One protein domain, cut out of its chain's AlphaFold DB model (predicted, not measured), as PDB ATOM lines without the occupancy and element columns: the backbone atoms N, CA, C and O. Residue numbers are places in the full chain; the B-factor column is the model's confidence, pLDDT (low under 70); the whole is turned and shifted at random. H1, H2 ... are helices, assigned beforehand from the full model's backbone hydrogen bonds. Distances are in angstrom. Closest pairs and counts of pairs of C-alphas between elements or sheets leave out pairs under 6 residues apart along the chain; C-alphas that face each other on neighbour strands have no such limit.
ATOM      1  N   VAL A   5      60.490  82.897  30.654       69.88
ATOM      2  CA  VAL A   5      61.007  83.152  32.007       69.88
ATOM      3  C   VAL A   5      60.042  82.659  33.096       69.88
ATOM      4  O   VAL A   5      60.468  82.163  34.136       69.88
ATOM      5  N   ARG A   6      58.727  82.735  32.853       71.06
ATOM      6  CA  ARG A   6      57.696  82.310  33.815       71.06
ATOM      7  C   ARG A   6      57.560  80.789  33.889       71.06
ATOM      8  O   ARG A   6      57.149  80.259  34.919       71.06
ATOM      9  N   GLU A   7      57.904  80.100  32.809       74.19
ATOM     10  CA  GLU A   7      57.874  78.642  32.720       74.19
ATOM     11  C   GLU A   7      59.095  78.032  33.413       74.19
ATOM     12  O   GLU A   7      58.945  77.161  34.267       74.19
ATOM     13  N   PHE A   8      60.280  78.607  33.184       73.25
ATOM     14  CA  PHE A   8      61.489  78.281  33.946       73.25
ATOM     15  C   PHE A   8      61.323  78.535  35.448       73.25
ATOM     16  O   PHE A   8      61.664  77.676  36.260       73.25
ATOM     17  N   ALA A   9      60.745  79.679  35.828       75.25
ATOM     18  CA  ALA A   9      60.478  79.996  37.228       75.25
ATOM     19  C   ALA A   9      59.528  78.980  37.885       75.25
ATOM     20  O   ALA A   9      59.748  78.596  39.030       75.25
ATOM     21  N   ARG A  10      58.507  78.494  37.162       73.12
ATOM     22  CA  ARG A  10      57.590  77.449  37.652       73.12
ATOM     23  C   ARG A  10      58.279  76.103  37.840       73.12
ATOM     24  O   ARG A  10      58.031  75.456  38.853       73.12
ATOM     25  N   THR A  11      59.141  75.704  36.911       72.88
ATOM     26  CA  THR A  11      59.890  74.442  36.995       72.88
ATOM     27  C   THR A  11      60.938  74.465  38.109       72.88
ATOM     28  O   THR A  11      61.133  73.472  38.806       72.88
ATOM     29  N   LEU A  12      61.582  75.611  38.341       69.00
ATOM     30  CA  LEU A  12      62.492  75.784  39.474       69.00
ATOM     31  C   LEU A  12      61.739  75.755  40.809       69.00
ATOM     32  O   LEU A  12      62.158  75.055  41.730       69.00
ATOM     33  N   LEU A  13      60.596  76.444  40.902       71.12
ATOM     34  CA  LEU A  13      59.746  76.416  42.095       71.12
ATOM     35  C   LEU A  13      59.223  75.012  42.395       71.12
ATOM     36  O   LEU A  13      59.262  74.592  43.548       71.12
ATOM     37  N   SER A  14      58.772  74.265  41.384       64.69
ATOM     38  CA  SER A  14      58.301  72.892  41.580       64.69
ATOM     39  C   SER A  14      59.437  71.955  41.993       64.69
ATOM     40  O   SER A  14      59.254  71.141  42.896       64.69
ATOM     41  N   SER A  15      60.634  72.104  41.421       67.25
ATOM     42  CA  SER A  15      61.808  71.307  41.793       67.25
ATOM     43  C   SER A  15      62.244  71.554  43.244       67.25
ATOM     44  O   SER A  15      62.474  70.603  43.995       67.25
ATOM     45  N   VAL A  16      62.271  72.820  43.676       65.56
ATOM     46  CA  VAL A  16      62.578  73.193  45.066       65.56
ATOM     47  C   VAL A  16      61.494  72.695  46.021       65.56
ATOM     48  O   VAL A  16      61.831  72.067  47.020       65.56
ATOM     49  N   LEU A  17      60.211  72.882  45.691       63.00
ATOM     50  CA  LEU A  17      59.076  72.428  46.510       63.00
ATOM     51  C   LEU A  17      59.028  70.906  46.694       63.00
ATOM     52  O   LEU A  17      58.563  70.416  47.723       63.00
ATOM     53  N   THR A  18      59.491  70.147  45.701       64.88
ATOM     54  CA  THR A  18      59.520  68.680  45.783       64.88
ATOM     55  C   THR A  18      60.682  68.208  46.658       64.88
ATOM     56  O   THR A  18      60.514  67.301  47.472       64.88
ATOM     57  N   ARG A  19      61.846  68.866  46.564       69.31
ATOM     58  CA  ARG A  19      63.007  68.569  47.415       69.31
ATOM     59  C   ARG A  19      62.824  69.011  48.859       69.31
ATOM     60  O   ARG A  19      63.287  68.306  49.741       69.31
ATOM     61  N   THR A  20      62.144  70.123  49.127       62.44
ATOM     62  CA  THR A  20      61.829  70.527  50.507       62.44
ATOM     63  C   THR A  20      60.842  69.571  51.165       62.44
ATOM     64  O   THR A  20      60.985  69.286  52.347       62.44
ATOM     65  N   ARG A  21      59.886  69.013  50.410       61.06
ATOM     66  CA  ARG A  21      59.000  67.948  50.908       61.06
ATOM     67  C   ARG A  21      59.748  66.657  51.244       61.06
ATOM     68  O   ARG A  21      59.466  66.064  52.279       61.06
ATOM     69  N   LEU A  22      60.698  66.255  50.398       65.44
ATOM     70  CA  LEU A  22      61.592  65.118  50.658       65.44
ATOM     71  C   LEU A  22      62.520  65.382  51.853       65.44
ATOM     72  O   LEU A  22      62.624  64.551  52.740       65.44
ATOM     73  N   ALA A  23      63.117  66.572  51.940       64.00
ATOM     74  CA  ALA A  23      63.970  66.950  53.065       64.00
ATOM     75  C   ALA A  23      63.197  66.979  54.395       64.00
ATOM     76  O   ALA A  23      63.726  66.554  55.415       64.00
ATOM     77  N   ALA A  24      61.941  67.439  54.391       65.56
ATOM     78  CA  ALA A  24      61.089  67.422  55.580       65.56
ATOM     79  C   ALA A  24      60.785  65.991  56.056       65.56
ATOM     80  O   ALA A  24      60.835  65.721  57.251       65.56
ATOM     81  N   THR A  25      60.533  65.065  55.127       67.31
ATOM     82  CA  THR A  25      60.260  63.657  55.459       67.31
ATOM     83  C   THR A  25      61.520  62.902  55.891       67.31
ATOM     84  O   THR A  25      61.474  62.147  56.859       67.31
ATOM     85  N   GLU A  26      62.672  63.160  55.267       68.81
ATOM     86  CA  GLU A  26      63.965  62.612  55.709       68.81
ATOM     87  C   GLU A  26      64.361  63.104  57.115       68.81
ATOM     88  O   GLU A  26      64.930  62.343  57.899       68.81
ATOM     89  N   LEU A  27      64.043  64.359  57.463       71.12
ATOM     90  CA  LEU A  27      64.272  64.909  58.804       71.12
ATOM     91  C   LEU A  27      63.399  64.229  59.866       71.12
ATOM     92  O   LEU A  27      63.902  63.908  60.943       71.12
ATOM     93  N   GLU A  28      62.122  63.979  59.572       71.88
ATOM     94  CA  GLU A  28      61.224  63.240  60.473       71.88
ATOM     95  C   GLU A  28      61.725  61.809  60.720       71.88
ATOM     96  O   GLU A  28      61.766  61.344  61.862       71.88
ATOM     97  N   GLU A  29      62.183  61.125  59.670       72.12
ATOM     98  CA  GLU A  29      62.715  59.766  59.777       72.12
ATOM     99  C   GLU A  29      64.030  59.723  60.581       72.12
ATOM    100  O   GLU A  29      64.230  58.846  61.431       72.12
ATOM    101  N   GLN A  30      64.912  60.710  60.387       69.25
ATOM    102  CA  GLN A  30      66.125  60.851  61.194       69.25
ATOM    103  C   GLN A  30      65.818  61.179  62.658       69.25
ATOM    104  O   GLN A  30      66.479  60.628  63.539       69.25
ATOM    105  N   ALA A  31      64.816  62.018  62.936       77.94
ATOM    106  CA  ALA A  31      64.403  62.346  64.299       77.94
ATOM    107  C   ALA A  31      63.896  61.105  65.048       77.94
ATOM    108  O   ALA A  31      64.331  60.850  66.172       77.94
ATOM    109  N   LEU A  32      63.052  60.285  64.411       77.06
ATOM    110  CA  LEU A  32      62.559  59.028  64.985       77.06
ATOM    111  C   LEU A  32      63.700  58.053  65.293       77.06
ATOM    112  O   LEU A  32      63.780  57.524  66.403       77.06
ATOM    113  N   ARG A  33      64.632  57.871  64.349       79.31
ATOM    114  CA  ARG A  33      65.815  57.021  64.553       79.31
ATOM    115  C   ARG A  33      66.693  57.535  65.697       79.31
ATOM    116  O   ARG A  33      67.241  56.744  66.462       79.31
ATOM    117  N   LEU A  34      66.832  58.852  65.834       76.12
ATOM    118  CA  LEU A  34      67.607  59.458  66.914       76.12
ATOM    119  C   LEU A  34      66.939  59.249  68.280       76.12
ATOM    120  O   LEU A  34      67.630  58.937  69.249       76.12
ATOM    121  N   ILE A  35      65.610  59.373  68.348       80.00
ATOM    122  CA  ILE A  35      64.819  59.087  69.551       80.00
ATOM    123  C   ILE A  35      64.965  57.615  69.948       80.00
ATOM    124  O   ILE A  35      65.211  57.330  71.117       80.00
ATOM    125  N   GLU A  36      64.887  56.683  68.995       82.81
ATOM    126  CA  GLU A  36      65.081  55.252  69.257       82.81
ATOM    127  C   GLU A  36      66.468  54.975  69.861       82.81
ATOM    128  O   GLU A  36      66.588  54.320  70.899       82.81
ATOM    129  N   ILE A  37      67.521  55.540  69.262       78.06
ATOM    130  CA  ILE A  37      68.889  55.437  69.787       78.06
ATOM    131  C   ILE A  37      68.980  56.041  71.193       78.06
ATOM    132  O   ILE A  37      69.643  55.472  72.062       78.06
ATOM    133  N   LEU A  38      68.324  57.177  71.442       78.19
ATOM    134  CA  LEU A  38      68.338  57.843  72.742       78.19
ATOM    135  C   LEU A  38      67.651  57.000  73.823       78.19
ATOM    136  O   LEU A  38      68.164  56.916  74.938       78.19
ATOM    137  N   ILE A  39      66.541  56.335  73.491       87.00
ATOM    138  CA  ILE A  39      65.842  55.408  74.389       87.00
ATOM    139  C   ILE A  39      66.754  54.232  74.747       87.00
ATOM    140  O   ILE A  39      66.927  53.930  75.929       87.00
ATOM    141  N   TRP A  40      67.390  53.602  73.755       82.75
ATOM    142  CA  TRP A  40      68.330  52.505  74.001       82.75
ATOM    143  C   TRP A  40      69.544  52.945  74.823       82.75
ATOM    144  O   TRP A  40      69.973  52.221  75.722       82.75
ATOM    145  N   LEU A  41      70.075  54.142  74.567       80.88
ATOM    146  CA  LEU A  41      71.164  54.719  75.352       80.88
ATOM    147  C   LEU A  41      70.737  54.957  76.807       80.88
ATOM    148  O   LEU A  41      71.475  54.606  77.726       80.88
ATOM    149  N   ALA A  42      69.551  55.525  77.025       79.56
ATOM    150  CA  ALA A  42      69.010  55.763  78.359       79.56
ATOM    151  C   ALA A  42      68.797  54.447  79.120       79.56
ATOM    152  O   ALA A  42      69.215  54.332  80.272       79.56
ATOM    153  N   ALA A  43      68.230  53.432  78.460       84.38
ATOM    154  CA  ALA A  43      68.072  52.098  79.028       84.38
ATOM    155  C   ALA A  43      69.431  51.484  79.404       84.38
ATOM    156  O   ALA A  43      69.606  51.011  80.526       84.38
ATOM    157  N   ALA A  44      70.422  51.548  78.509       77.06
ATOM    158  CA  ALA A  44      71.765  51.041  78.775       77.06
ATOM    159  C   ALA A  44      72.428  51.745  79.973       77.06
ATOM    160  O   ALA A  44      72.976  51.076  80.849       77.06
ATOM    161  N   LEU A  45      72.340  53.079  80.052       81.38
ATOM    162  CA  LEU A  45      72.864  53.855  81.182       81.38
ATOM    163  C   LEU A  45      72.163  53.503  82.499       81.38
ATOM    164  O   LEU A  45      72.821  53.393  83.532       81.38
ATOM    165  N   PHE A  46      70.849  53.283  82.462       81.19
ATOM    166  CA  PHE A  46      70.070  52.872  83.625       81.19
ATOM    167  C   PHE A  46      70.508  51.500  84.155       81.19
ATOM    168  O   PHE A  46      70.851  51.371  85.332       81.19
ATOM    169  N   PHE A  47      70.571  50.486  83.286       80.44
ATOM    170  CA  PHE A  47      71.029  49.146  83.670       80.44
ATOM    171  C   PHE A  47      72.478  49.148  84.166       80.44
ATOM    172  O   PHE A  47      72.799  48.457  85.132       80.44
ATOM    173  N   LEU A  48      73.345  49.956  83.554       80.94
ATOM    174  CA  LEU A  48      74.727  50.117  83.996       80.94
ATOM    175  C   LEU A  48      74.804  50.746  85.395       80.94
ATOM    176  O   LEU A  48      75.561  50.265  86.235       80.94
ATOM    177  N   GLY A  49      73.978  51.756  85.683       83.06
ATOM    178  CA  GLY A  49      73.850  52.326  87.025       83.06
ATOM    179  C   GLY A  49      73.441  51.283  88.069       83.06
ATOM    180  O   GLY A  49      74.082  51.176  89.115       83.06
ATOM    181  N   ILE A  50      72.436  50.457  87.759       82.06
ATOM    182  CA  ILE A  50      72.014  49.342  88.622       82.06
ATOM    183  C   ILE A  50      73.174  48.371  88.862       82.06
ATOM    184  O   ILE A  50      73.460  48.028  90.009       82.06
ATOM    185  N   ALA A  51      73.873  47.951  87.806       78.94
ATOM    186  CA  ALA A  51      74.994  47.024  87.916       78.94
ATOM    187  C   ALA A  51      76.116  47.564  88.821       78.94
ATOM    188  O   ALA A  51      76.661  46.810  89.624       78.94
ATOM    189  N   ILE A  52      76.421  48.866  88.752       82.56
ATOM    190  CA  ILE A  52      77.409  49.516  89.629       82.56
ATOM    191  C   ILE A  52      76.971  49.451  91.093       82.56
ATOM    192  O   ILE A  52      77.782  49.119  91.957       82.56
ATOM    193  N   VAL A  53      75.701  49.742  91.382       84.44
ATOM    194  CA  VAL A  53      75.164  49.663  92.749       84.44
ATOM    195  C   VAL A  53      75.245  48.232  93.277       84.44
ATOM    196  O   VAL A  53      75.726  48.017  94.388       84.44
ATOM    197  N   PHE A  54      74.849  47.235  92.481       79.88
ATOM    198  CA  PHE A  54      74.971  45.830  92.876       79.88
ATOM    199  C   PHE A  54      76.425  45.406  93.085       79.88
ATOM    200  O   PHE A  54      76.715  44.733  94.070       79.88
ATOM    201  N   ALA A  55      77.346  45.824  92.214       78.12
ATOM    202  CA  ALA A  55      78.773  45.565  92.379       78.12
ATOM    203  C   ALA A  55      79.307  46.191  93.676       78.12
ATOM    204  O   ALA A  55      80.016  45.526  94.427       78.12
ATOM    205  N   ALA A  56      78.913  47.430  93.986       81.12
ATOM    206  CA  ALA A  56      79.252  48.097  95.237       81.12
ATOM    207  C   ALA A  56      78.763  47.308  96.461       81.12
ATOM    208  O   ALA A  56      79.539  47.062  97.384       81.12
ATOM    209  N   VAL A  57      77.504  46.859  96.448       82.69
ATOM    210  CA  VAL A  57      76.933  46.029  97.521       82.69
ATOM    211  C   VAL A  57      77.672  44.697  97.640       82.69
ATOM    212  O   VAL A  57      78.011  44.302  98.750       82.69
ATOM    213  N   LEU A  58      77.983  44.026  96.527       76.31
ATOM    214  CA  LEU A  58      78.761  42.781  96.512       76.31
ATOM    215  C   LEU A  58      80.143  42.966  97.143       76.31
ATOM    216  O   LEU A  58      80.551  42.156  97.970       76.31
ATOM    217  N   VAL A  59      80.845  44.048  96.798       78.81
ATOM    218  CA  VAL A  59      82.148  44.381  97.390       78.81
ATOM    219  C   VAL A  59      82.020  44.588  98.893       78.81
ATOM    220  O   VAL A  59      82.827  44.052  99.651       78.81
ATOM    221  N   VAL A  60      80.998  45.322  99.340       79.56
ATOM    222  CA  VAL A  60      80.734  45.495 100.770       79.56
ATOM    223  C   VAL A  60      80.477  44.139 101.421       79.56
ATOM    224  O   VAL A  60      81.190  43.797 102.352       79.56
ATOM    225  N   LEU A  61      79.546  43.332 100.909       78.00
ATOM    226  CA  LEU A  61      79.193  42.034 101.497       78.00
ATOM    227  C   LEU A  61      80.379  41.062 101.575       78.00
ATOM    228  O   LEU A  61      80.524  40.374 102.578       78.00
ATOM    229  N   VAL A  62      81.242  41.019 100.554       74.00
ATOM    230  CA  VAL A  62      82.413  40.125 100.527       74.00
ATOM    231  C   VAL A  62      83.507  40.581 101.498       74.00
ATOM    232  O   VAL A  62      84.159  39.748 102.120       74.00
ATOM    233  N   PHE A  63      83.733  41.891 101.639       69.81
ATOM    234  CA  PHE A  63      84.889  42.416 102.378       69.81
ATOM    235  C   PHE A  63      84.567  43.006 103.760       69.81
ATOM    236  O   PHE A  63      85.503  43.328 104.504       69.81
ATOM    237  N   TRP A  64      83.286  43.143 104.122       66.75
ATOM    238  CA  TRP A  64      82.829  43.790 105.360       66.75
ATOM    239  C   TRP A  64      83.451  43.192 106.625       66.75
ATOM    240  O   TRP A  64      83.800  43.946 107.534       66.75
ATOM    241  N   ASP A  65      83.634  41.870 106.662       66.00
ATOM    242  CA  ASP A  65      83.951  41.155 107.904       66.00
ATOM    243  C   ASP A  65      85.454  41.054 108.216       66.00
ATOM    244  O   ASP A  65      85.844  40.831 109.357       66.00
ATOM    245  N   SER A  66      86.339  41.236 107.228       66.12
ATOM    246  CA  SER A  66      87.786  41.031 107.438       66.12
ATOM    247  C   SER A  66      88.671  42.183 106.976       66.12
ATOM    248  O   SER A  66      89.733  42.385 107.554       66.12
ATOM    249  N   ASN A  67      88.282  42.959 105.956       66.69
ATOM    250  CA  ASN A  67      89.194  43.924 105.332       66.69
ATOM    251  C   ASN A  67      88.459  45.153 104.778       66.69
ATOM    252  O   ASN A  67      88.460  45.419 103.574       66.69
ATOM    253  N   ARG A  68      87.884  45.958 105.677       71.12
ATOM    254  CA  ARG A  68      87.202  47.230 105.360       71.12
ATOM    255  C   ARG A  68      88.005  48.155 104.430       71.12
ATOM    256  O   ARG A  68      87.421  48.824 103.581       71.12
ATOM    257  N   LEU A  69      89.335  48.172 104.563       73.75
ATOM    258  CA  LEU A  69      90.227  48.977 103.720       73.75
ATOM    259  C   LEU A  69      90.282  48.473 102.266       73.75
ATOM    260  O   LEU A  69      90.296  49.281 101.341       73.75
ATOM    261  N   LEU A  70      90.260  47.151 102.056       73.69
ATOM    262  CA  LEU A  70      90.200  46.559 100.715       73.69
ATOM    263  C   LEU A  70      88.842  46.815 100.057       73.69
ATOM    264  O   LEU A  70      88.811  47.144  98.875       73.69
ATOM    265  N   ALA A  71      87.743  46.758 100.821       75.38
ATOM    266  CA  ALA A  71      86.412  47.116 100.323       75.38
ATOM    267  C   ALA A  71      86.397  48.552  99.767       75.38
ATOM    268  O   ALA A  71      85.981  48.784  98.632       75.38
ATOM    269  N   ALA A  72      86.914  49.503 100.555       73.31
ATOM    270  CA  ALA A  72      87.012  50.905 100.165       73.31
ATOM    271  C   ALA A  72      87.927  51.103  98.946       73.31
ATOM    272  O   ALA A  72      87.579  51.854  98.036       73.31
ATOM    273  N   GLY A  73      89.063  50.400  98.894       78.56
ATOM    274  CA  GLY A  73      89.992  50.450  97.765       78.56
ATOM    275  C   GLY A  73      89.387  49.929  96.460       78.56
ATOM    276  O   GLY A  73      89.544  50.562  95.418       78.56
ATOM    277  N   LEU A  74      88.649  48.816  96.508       78.00
ATOM    278  CA  LEU A  74      88.032  48.216  95.323       78.00
ATOM    279  C   LEU A  74      86.883  49.081  94.787       78.00
ATOM    280  O   LEU A  74      86.784  49.297  93.581       78.00
ATOM    281  N   LEU A  75      86.068  49.637  95.688       77.44
ATOM    282  CA  LEU A  75      85.044  50.630  95.354       77.44
ATOM    283  C   LEU A  75      85.659  51.880  94.723       77.44
ATOM    284  O   LEU A  75      85.224  52.300  93.654       77.44
ATOM    285  N   ALA A  76      86.699  52.448  95.337       76.94
ATOM    286  CA  ALA A  76      87.382  53.618  94.796       76.94
ATOM    287  C   ALA A  76      87.959  53.339  93.398       76.94
ATOM    288  O   ALA A  76      87.738  54.125  92.479       76.94
ATOM    289  N   ALA A  77      88.629  52.199  93.206       78.44
ATOM    290  CA  ALA A  77      89.177  51.803  91.910       78.44
ATOM    291  C   ALA A  77      88.079  51.619  90.848       78.44
ATOM    292  O   ALA A  77      88.218  52.107  89.724       78.44
ATOM    293  N   LEU A  78      86.962  50.979  91.208       81.50
ATOM    294  CA  LEU A  78      85.820  50.792  90.316       81.50
ATOM    295  C   LEU A  78      85.233  52.143  89.885       81.50
ATOM    296  O   LEU A  78      85.132  52.416  88.690       81.50
ATOM    297  N   PHE A  79      84.924  53.027  90.834       76.88
ATOM    298  CA  PHE A  79      84.374  54.351  90.532       76.88
ATOM    299  C   PHE A  79      85.336  55.209  89.700       76.88
ATOM    300  O   PHE A  79      84.907  55.851  88.739       76.88
ATOM    301  N   VAL A  80      86.635  55.186  90.010       78.31
ATOM    302  CA  VAL A  80      87.653  55.914  89.239       78.31
ATOM    303  C   VAL A  80      87.769  55.365  87.817       78.31
ATOM    304  O   VAL A  80      87.824  56.150  86.877       78.31
ATOM    305  N   SER A  81      87.766  54.042  87.632       79.25
ATOM    306  CA  SER A  81      87.859  53.425  86.300       79.25
ATOM    307  C   SER A  81      86.648  53.749  85.419       79.25
ATOM    308  O   SER A  81      86.816  54.117  84.255       79.25
ATOM    309  N   ILE A  82      85.440  53.726  85.989       82.75
ATOM    310  CA  ILE A  82      84.209  54.125  85.295       82.75
ATOM    311  C   ILE A  82      84.249  55.617  84.954       82.75
ATOM    312  O   ILE A  82      83.990  55.995  83.811       82.75
ATOM    313  N   GLY A  83      84.617  56.467  85.917       77.12
ATOM    314  CA  GLY A  83      84.730  57.910  85.714       77.12
ATOM    315  C   GLY A  83      85.766  58.273  84.647       77.12
ATOM    316  O   GLY A  83      85.496  59.100  83.776       77.12
ATOM    317  N   ALA A  84      86.923  57.610  84.655       79.81
ATOM    318  CA  ALA A  84      87.968  57.786  83.652       79.81
ATOM    319  C   ALA A  84      87.509  57.326  82.260       79.81
ATOM    320  O   ALA A  84      87.723  58.044  81.282       79.81
ATOM    321  N   GLY A  85      86.831  56.177  82.167       82.19
ATOM    322  CA  GLY A  85      86.250  55.684  80.918       82.19
ATOM    323  C   GLY A  85      85.204  56.645  80.349       82.19
ATOM    324  O   GLY A  85      85.286  57.026  79.180       82.19
ATOM    325  N   ALA A  86      84.275  57.116  81.183       79.12
ATOM    326  CA  ALA A  86      83.269  58.101  80.794       79.12
ATOM    327  C   ALA A  86      83.908  59.422  80.336       79.12
ATOM    328  O   ALA A  86      83.527  59.963  79.298       79.12
ATOM    329  N   ALA A  87      84.923  59.914  81.053       74.62
ATOM    330  CA  ALA A  87      85.657  61.120  80.681       74.62
ATOM    331  C   ALA A  87      86.418  60.955  79.355       74.62
ATOM    332  O   ALA A  87      86.442  61.884  78.545       74.62
ATOM    333  N   LEU A  88      87.014  59.787  79.100       83.81
ATOM    334  CA  LEU A  88      87.693  59.497  77.838       83.81
ATOM    335  C   LEU A  88      86.699  59.458  76.674       83.81
ATOM    336  O   LEU A  88      86.923  60.122  75.664       83.81
ATOM    337  N   ILE A  89      85.576  58.754  76.833       77.00
ATOM    338  CA  ILE A  89      84.513  58.691  75.820       77.00
ATOM    339  C   ILE A  89      83.936  60.086  75.558       77.00
ATOM    340  O   ILE A  89      83.765  60.467  74.400       77.00
ATOM    341  N   ALA A  90      83.684  60.877  76.604       71.06
ATOM    342  CA  ALA A  90      83.220  62.255  76.470       71.06
ATOM    343  C   ALA A  90      84.237  63.118  75.708       71.06
ATOM    344  O   ALA A  90      83.860  63.849  74.797       71.06
ATOM    345  N   ARG A  91      85.536  62.992  76.009       78.00
ATOM    346  CA  ARG A  91      86.608  63.697  75.287       78.00
ATOM    347  C   ARG A  91      86.690  63.289  73.816       78.00
ATOM    348  O   ARG A  91      86.865  64.163  72.970       78.00
ATOM    349  N   LEU A  92      86.559  61.998  73.510       78.19
ATOM    350  CA  LEU A  92      86.543  61.495  72.133       78.19
ATOM    351  C   LEU A  92      85.329  62.041  71.367       78.19
ATOM    352  O   LEU A  92      85.498  62.641  70.310       78.19
ATOM    353  N   ARG A  93      84.128  61.970  71.956       69.19
ATOM    354  CA  ARG A  93      82.891  62.495  71.348       69.19
ATOM    355  C   ARG A  93      82.900  64.015  71.163       69.19
ATOM    356  O   ARG A  93      82.405  64.510  70.157       69.19
ATOM    357  N   LEU A  94      83.476  64.764  72.106       66.81
ATOM    358  CA  LEU A  94      83.639  66.217  71.981       66.81
ATOM    359  C   LEU A  94      84.648  66.589  70.884       66.81
ATOM    360  O   LEU A  94      84.457  67.589  70.192       66.81
ATOM    361  N   ARG A  95      85.696  65.779  70.687       70.00
ATOM    362  CA  ARG A  95      86.641  65.944  69.571       70.00
ATOM    363  C   ARG A  95      86.012  65.637  68.211       70.00
ATOM    364  O   ARG A  95      86.386  66.272  67.230       70.00
ATOM    365  N   GLU A  96      85.047  64.726  68.152       61.31
ATOM    366  CA  GLU A  96      84.421  64.269  66.903       61.31
ATOM    367  C   GLU A  96      83.371  65.222  66.296       61.31
ATOM    368  O   GLU A  96      82.799  64.898  65.261       61.31
ATOM    369  N   ARG A  97      83.200  66.441  66.837       53.06
ATOM    370  CA  ARG A  97      82.243  67.479  66.386       53.06
ATOM    371  C   ARG A  97      80.777  67.019  66.499       53.06
ATOM    372  O   ARG A  97      80.310  66.208  65.699       53.06
ATOM    373  N   PRO A  98      79.975  67.607  67.402       52.88
ATOM    374  CA  PRO A  98      78.550  67.323  67.464       52.88
ATOM    375  C   PRO A  98      77.858  67.992  66.271       52.88
ATOM    376  O   PRO A  98      77.394  69.127  66.356       52.88
ATOM    377  N   LYS A  99      77.787  67.282  65.136       52.34
ATOM    378  CA  LYS A  99      77.037  67.703  63.936       52.34
ATOM    379  C   LYS A  99      75.587  68.084  64.266       52.34
ATOM    380  O   LYS A  99      75.026  68.953  63.615       52.34
ATOM    381  N   LEU A 100      75.023  67.494  65.323       50.06
ATOM    382  CA  LEU A 100      73.694  67.814  65.839       50.06
ATOM    383  C   LEU A 100      73.625  69.195  66.504       50.06
ATOM    384  O   LEU A 100      72.695  69.929  66.210       50.06
ATOM    385  N   LEU A 101      74.620  69.590  67.309       55.12
ATOM    386  CA  LEU A 101      74.680  70.933  67.914       55.12
ATOM    387  C   LEU A 101      74.937  72.022  66.868       55.12
ATOM    388  O   LEU A 101      74.451  73.133  67.022       55.12
ATOM    389  N   ALA A 102      75.670  71.705  65.797       56.72
ATOM    390  CA  ALA A 102      75.822  72.610  64.660       56.72
ATOM    391  C   ALA A 102      74.487  72.831  63.928       56.72
ATOM    392  O   ALA A 102      74.195  73.955  63.538       56.72
ATOM    393  N   ALA A 103      73.659  71.788  63.793       53.56
ATOM    394  CA  ALA A 103      72.306  71.920  63.259       53.56
ATOM    395  C   ALA A 103      71.391  72.715  64.210       53.56
ATOM    396  O   ALA A 103      70.703  73.617  63.755       53.56
ATOM    397  N   THR A 104      71.444  72.471  65.529       59.06
ATOM    398  CA  THR A 104      70.641  73.237  66.507       59.06
ATOM    399  C   THR A 104      71.059  74.706  66.585       59.06
ATOM    400  O   THR A 104      70.207  75.576  66.718       59.06
ATOM    401  N   LEU A 105      72.361  74.999  66.489       60.19
ATOM    402  CA  LEU A 105      72.876  76.370  66.441       60.19
ATOM    403  C   LEU A 105      72.492  77.077  65.140       60.19
ATOM    404  O   LEU A 105      72.114  78.241  65.193       60.19
ATOM    405  N   ALA A 106      72.526  76.379  64.002       61.94
ATOM    406  CA  ALA A 106      72.072  76.930  62.727       61.94
ATOM    407  C   ALA A 106      70.556  77.206  62.716       61.94
ATOM    408  O   ALA A 106      70.120  78.182  62.110       61.94
ATOM    409  N   GLU A 107      69.757  76.381  63.403       59.94
ATOM    410  CA  GLU A 107      68.322  76.620  63.614       59.94
ATOM    411  C   GLU A 107      68.096  77.854  64.513       59.94
ATOM    412  O   GLU A 107      67.307  78.731  64.170       59.94
ATOM    413  N   LEU A 108      68.862  77.989  65.607       60.03
ATOM    414  CA  LEU A 108      68.804  79.154  66.503       60.03
ATOM    415  C   LEU A 108      69.252  80.463  65.830       60.03
ATOM    416  O   LEU A 108      68.706  81.526  66.121       60.03
ATOM    417  N   GLU A 109      70.251  80.413  64.945       65.44
ATOM    418  CA  GLU A 109      70.675  81.568  64.141       65.44
ATOM    419  C   GLU A 109      69.586  81.989  63.150       65.44
ATOM    420  O   GLU A 109      69.331  83.181  62.985       65.44
ATOM    421  N   ARG A 110      68.876  81.022  62.556       60.34
ATOM    422  CA  ARG A 110      67.735  81.287  61.669       60.34
ATOM    423  C   ARG A 110      66.570  81.954  62.394       60.34
ATOM    424  O   ARG A 110      66.008  82.909  61.860       60.34
ATOM    425  N   ASP A 111      66.252  81.501  63.604       59.34
ATOM    426  CA  ASP A 111      65.234  82.135  64.449       59.34
ATOM    427  C   ASP A 111      65.643  83.555  64.858       59.34
ATOM    428  O   ASP A 111      64.823  84.476  64.881       59.34
ATOM    429  N   ARG A 112      66.934  83.779  65.113       60.84
ATOM    430  CA  ARG A 112      67.456  85.103  65.461       60.84
ATOM    431  C   ARG A 112      67.415  86.084  64.281       60.84
ATOM    432  O   ARG A 112      67.075  87.249  64.486       60.84
ATOM    433  N   ASP A 113      67.683  85.625  63.062       63.25
ATOM    434  CA  ASP A 113      67.543  86.429  61.839       63.25
ATOM    435  C   ASP A 113      66.074  86.713  61.481       63.25
ATOM    436  O   ASP A 113      65.770  87.746  60.876       63.25
ATOM    437  N   ALA A 114      65.151  85.827  61.867       62.25
ATOM    438  CA  ALA A 114      63.713  86.036  61.706       62.25
ATOM    439  C   ALA A 114      63.161  87.086  62.688       62.25
ATOM    440  O   ALA A 114      62.271  87.848  62.320       62.25
ATOM    441  N   ILE A 115      63.720  87.170  63.900       61.91
ATOM    442  CA  ILE A 115      63.356  88.173  64.919       61.91
ATOM    443  C   ILE A 115      64.048  89.531  64.663       61.91
ATOM    444  O   ILE A 115      63.575  90.567  65.124       61.91
ATOM    445  N   GLY A 116      65.156  89.551  63.912       57.38
ATOM    446  CA  GLY A 116      65.942  90.753  63.606       57.38
ATOM    447  C   GLY A 116      65.514  91.556  62.369       57.38
ATOM    448  O   GLY A 116      66.171  92.549  62.052       57.38
ATOM    449  N   ARG A 117      64.456  91.157  61.650       40.91
ATOM    450  CA  ARG A 117      63.877  91.975  60.570       40.91
ATOM    451  C   ARG A 117      62.696  92.797  61.122       40.91
ATOM    452  O   ARG A 117      61.847  92.199  61.775       40.91
TER     453      ARG A 117
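AT A GLANCE: This is residues 5 to 117 of the 118 residues of an uncharacterized protein of Betaproteobacteria bacterium RIFCSPLOWO2_12_FULL_66_14 (UniProt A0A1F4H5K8). The model is a long, open helical hairpin: the very long helix H1 makes the length of the rod, and the shorter helix H2 folds back along it after a turn at residues 64 to 67, meeting it near that turn alone. Beyond H2 a third helix, H3, follows after a second tight link and stands free of the other two. The printed part has 113 residues with three named helices, in the order H1, H2, H3, and no named strand; the class is all helix, with 104 residues in the helices. The whole is extended, with a radius of gyration of the C-alphas of 25.5 A, and it spans 90 by 27 by 24 A.

HOW THE PARTS SIT: H1, residues 5 to 63, is the longest helix, with 59 residues. H2, residues 68 to 95, touches it, with 7 pairs of C-alphas within 8 A. The closest C-alphas of the two are those of Phe 63 and Ala 71, 5.4 A apart. H1 touches H2 with residues 56 to 63 alone, and H2 touches H1 with residues 70 to 75 alone. H1 and H2 form a helical hairpin, running opposite ways at a shallow tilt of 10 degrees, with their centres 27.5 A apart. Residues 5 to 51 of H1 stand free, and so do residues 83 to 117, of which 83 to 95 belong to H2. H3, residues 99 to 115, touches no helix: it is apart from H1, and it is apart from H2. In H1, H2 and H3 every pair of O i and N i+4 is within hydrogen-bond range.

IN THESE COORDINATES: H1 begins at Val 5, with its C-alpha at (61.007, 83.152, 32.007), and ends at Phe 63, with its C-alpha at (84.889, 42.416, 102.378); the two are 84.7 A apart. H2 has 28 residues and measures 40.4 A from the C-alpha of Arg 68, at (87.202, 47.230, 105.360), to that of Arg 95. H3 has 17 residues and measures 24.6 A from the C-alpha of Lys 99 to that of Ile 115, at (63.356, 88.173, 64.919).

THE WHOLE: The two C-alphas farthest apart are those of Val 5 and Ser 66, at 90.4 A, while those of Val 5 and Arg 117, the first and last printed residues, are 30.0 A apart. The printed part has no cut. Both links are tight, with 4 residues between H1 and H2 and 3 between H2 and H3. The mean pLDDT of the printed part is 71.6, and 45 residues are under 70, among them residues 14 to 26, 63 to 67 and 96 to 117. The mean pLDDT of H3 is 59.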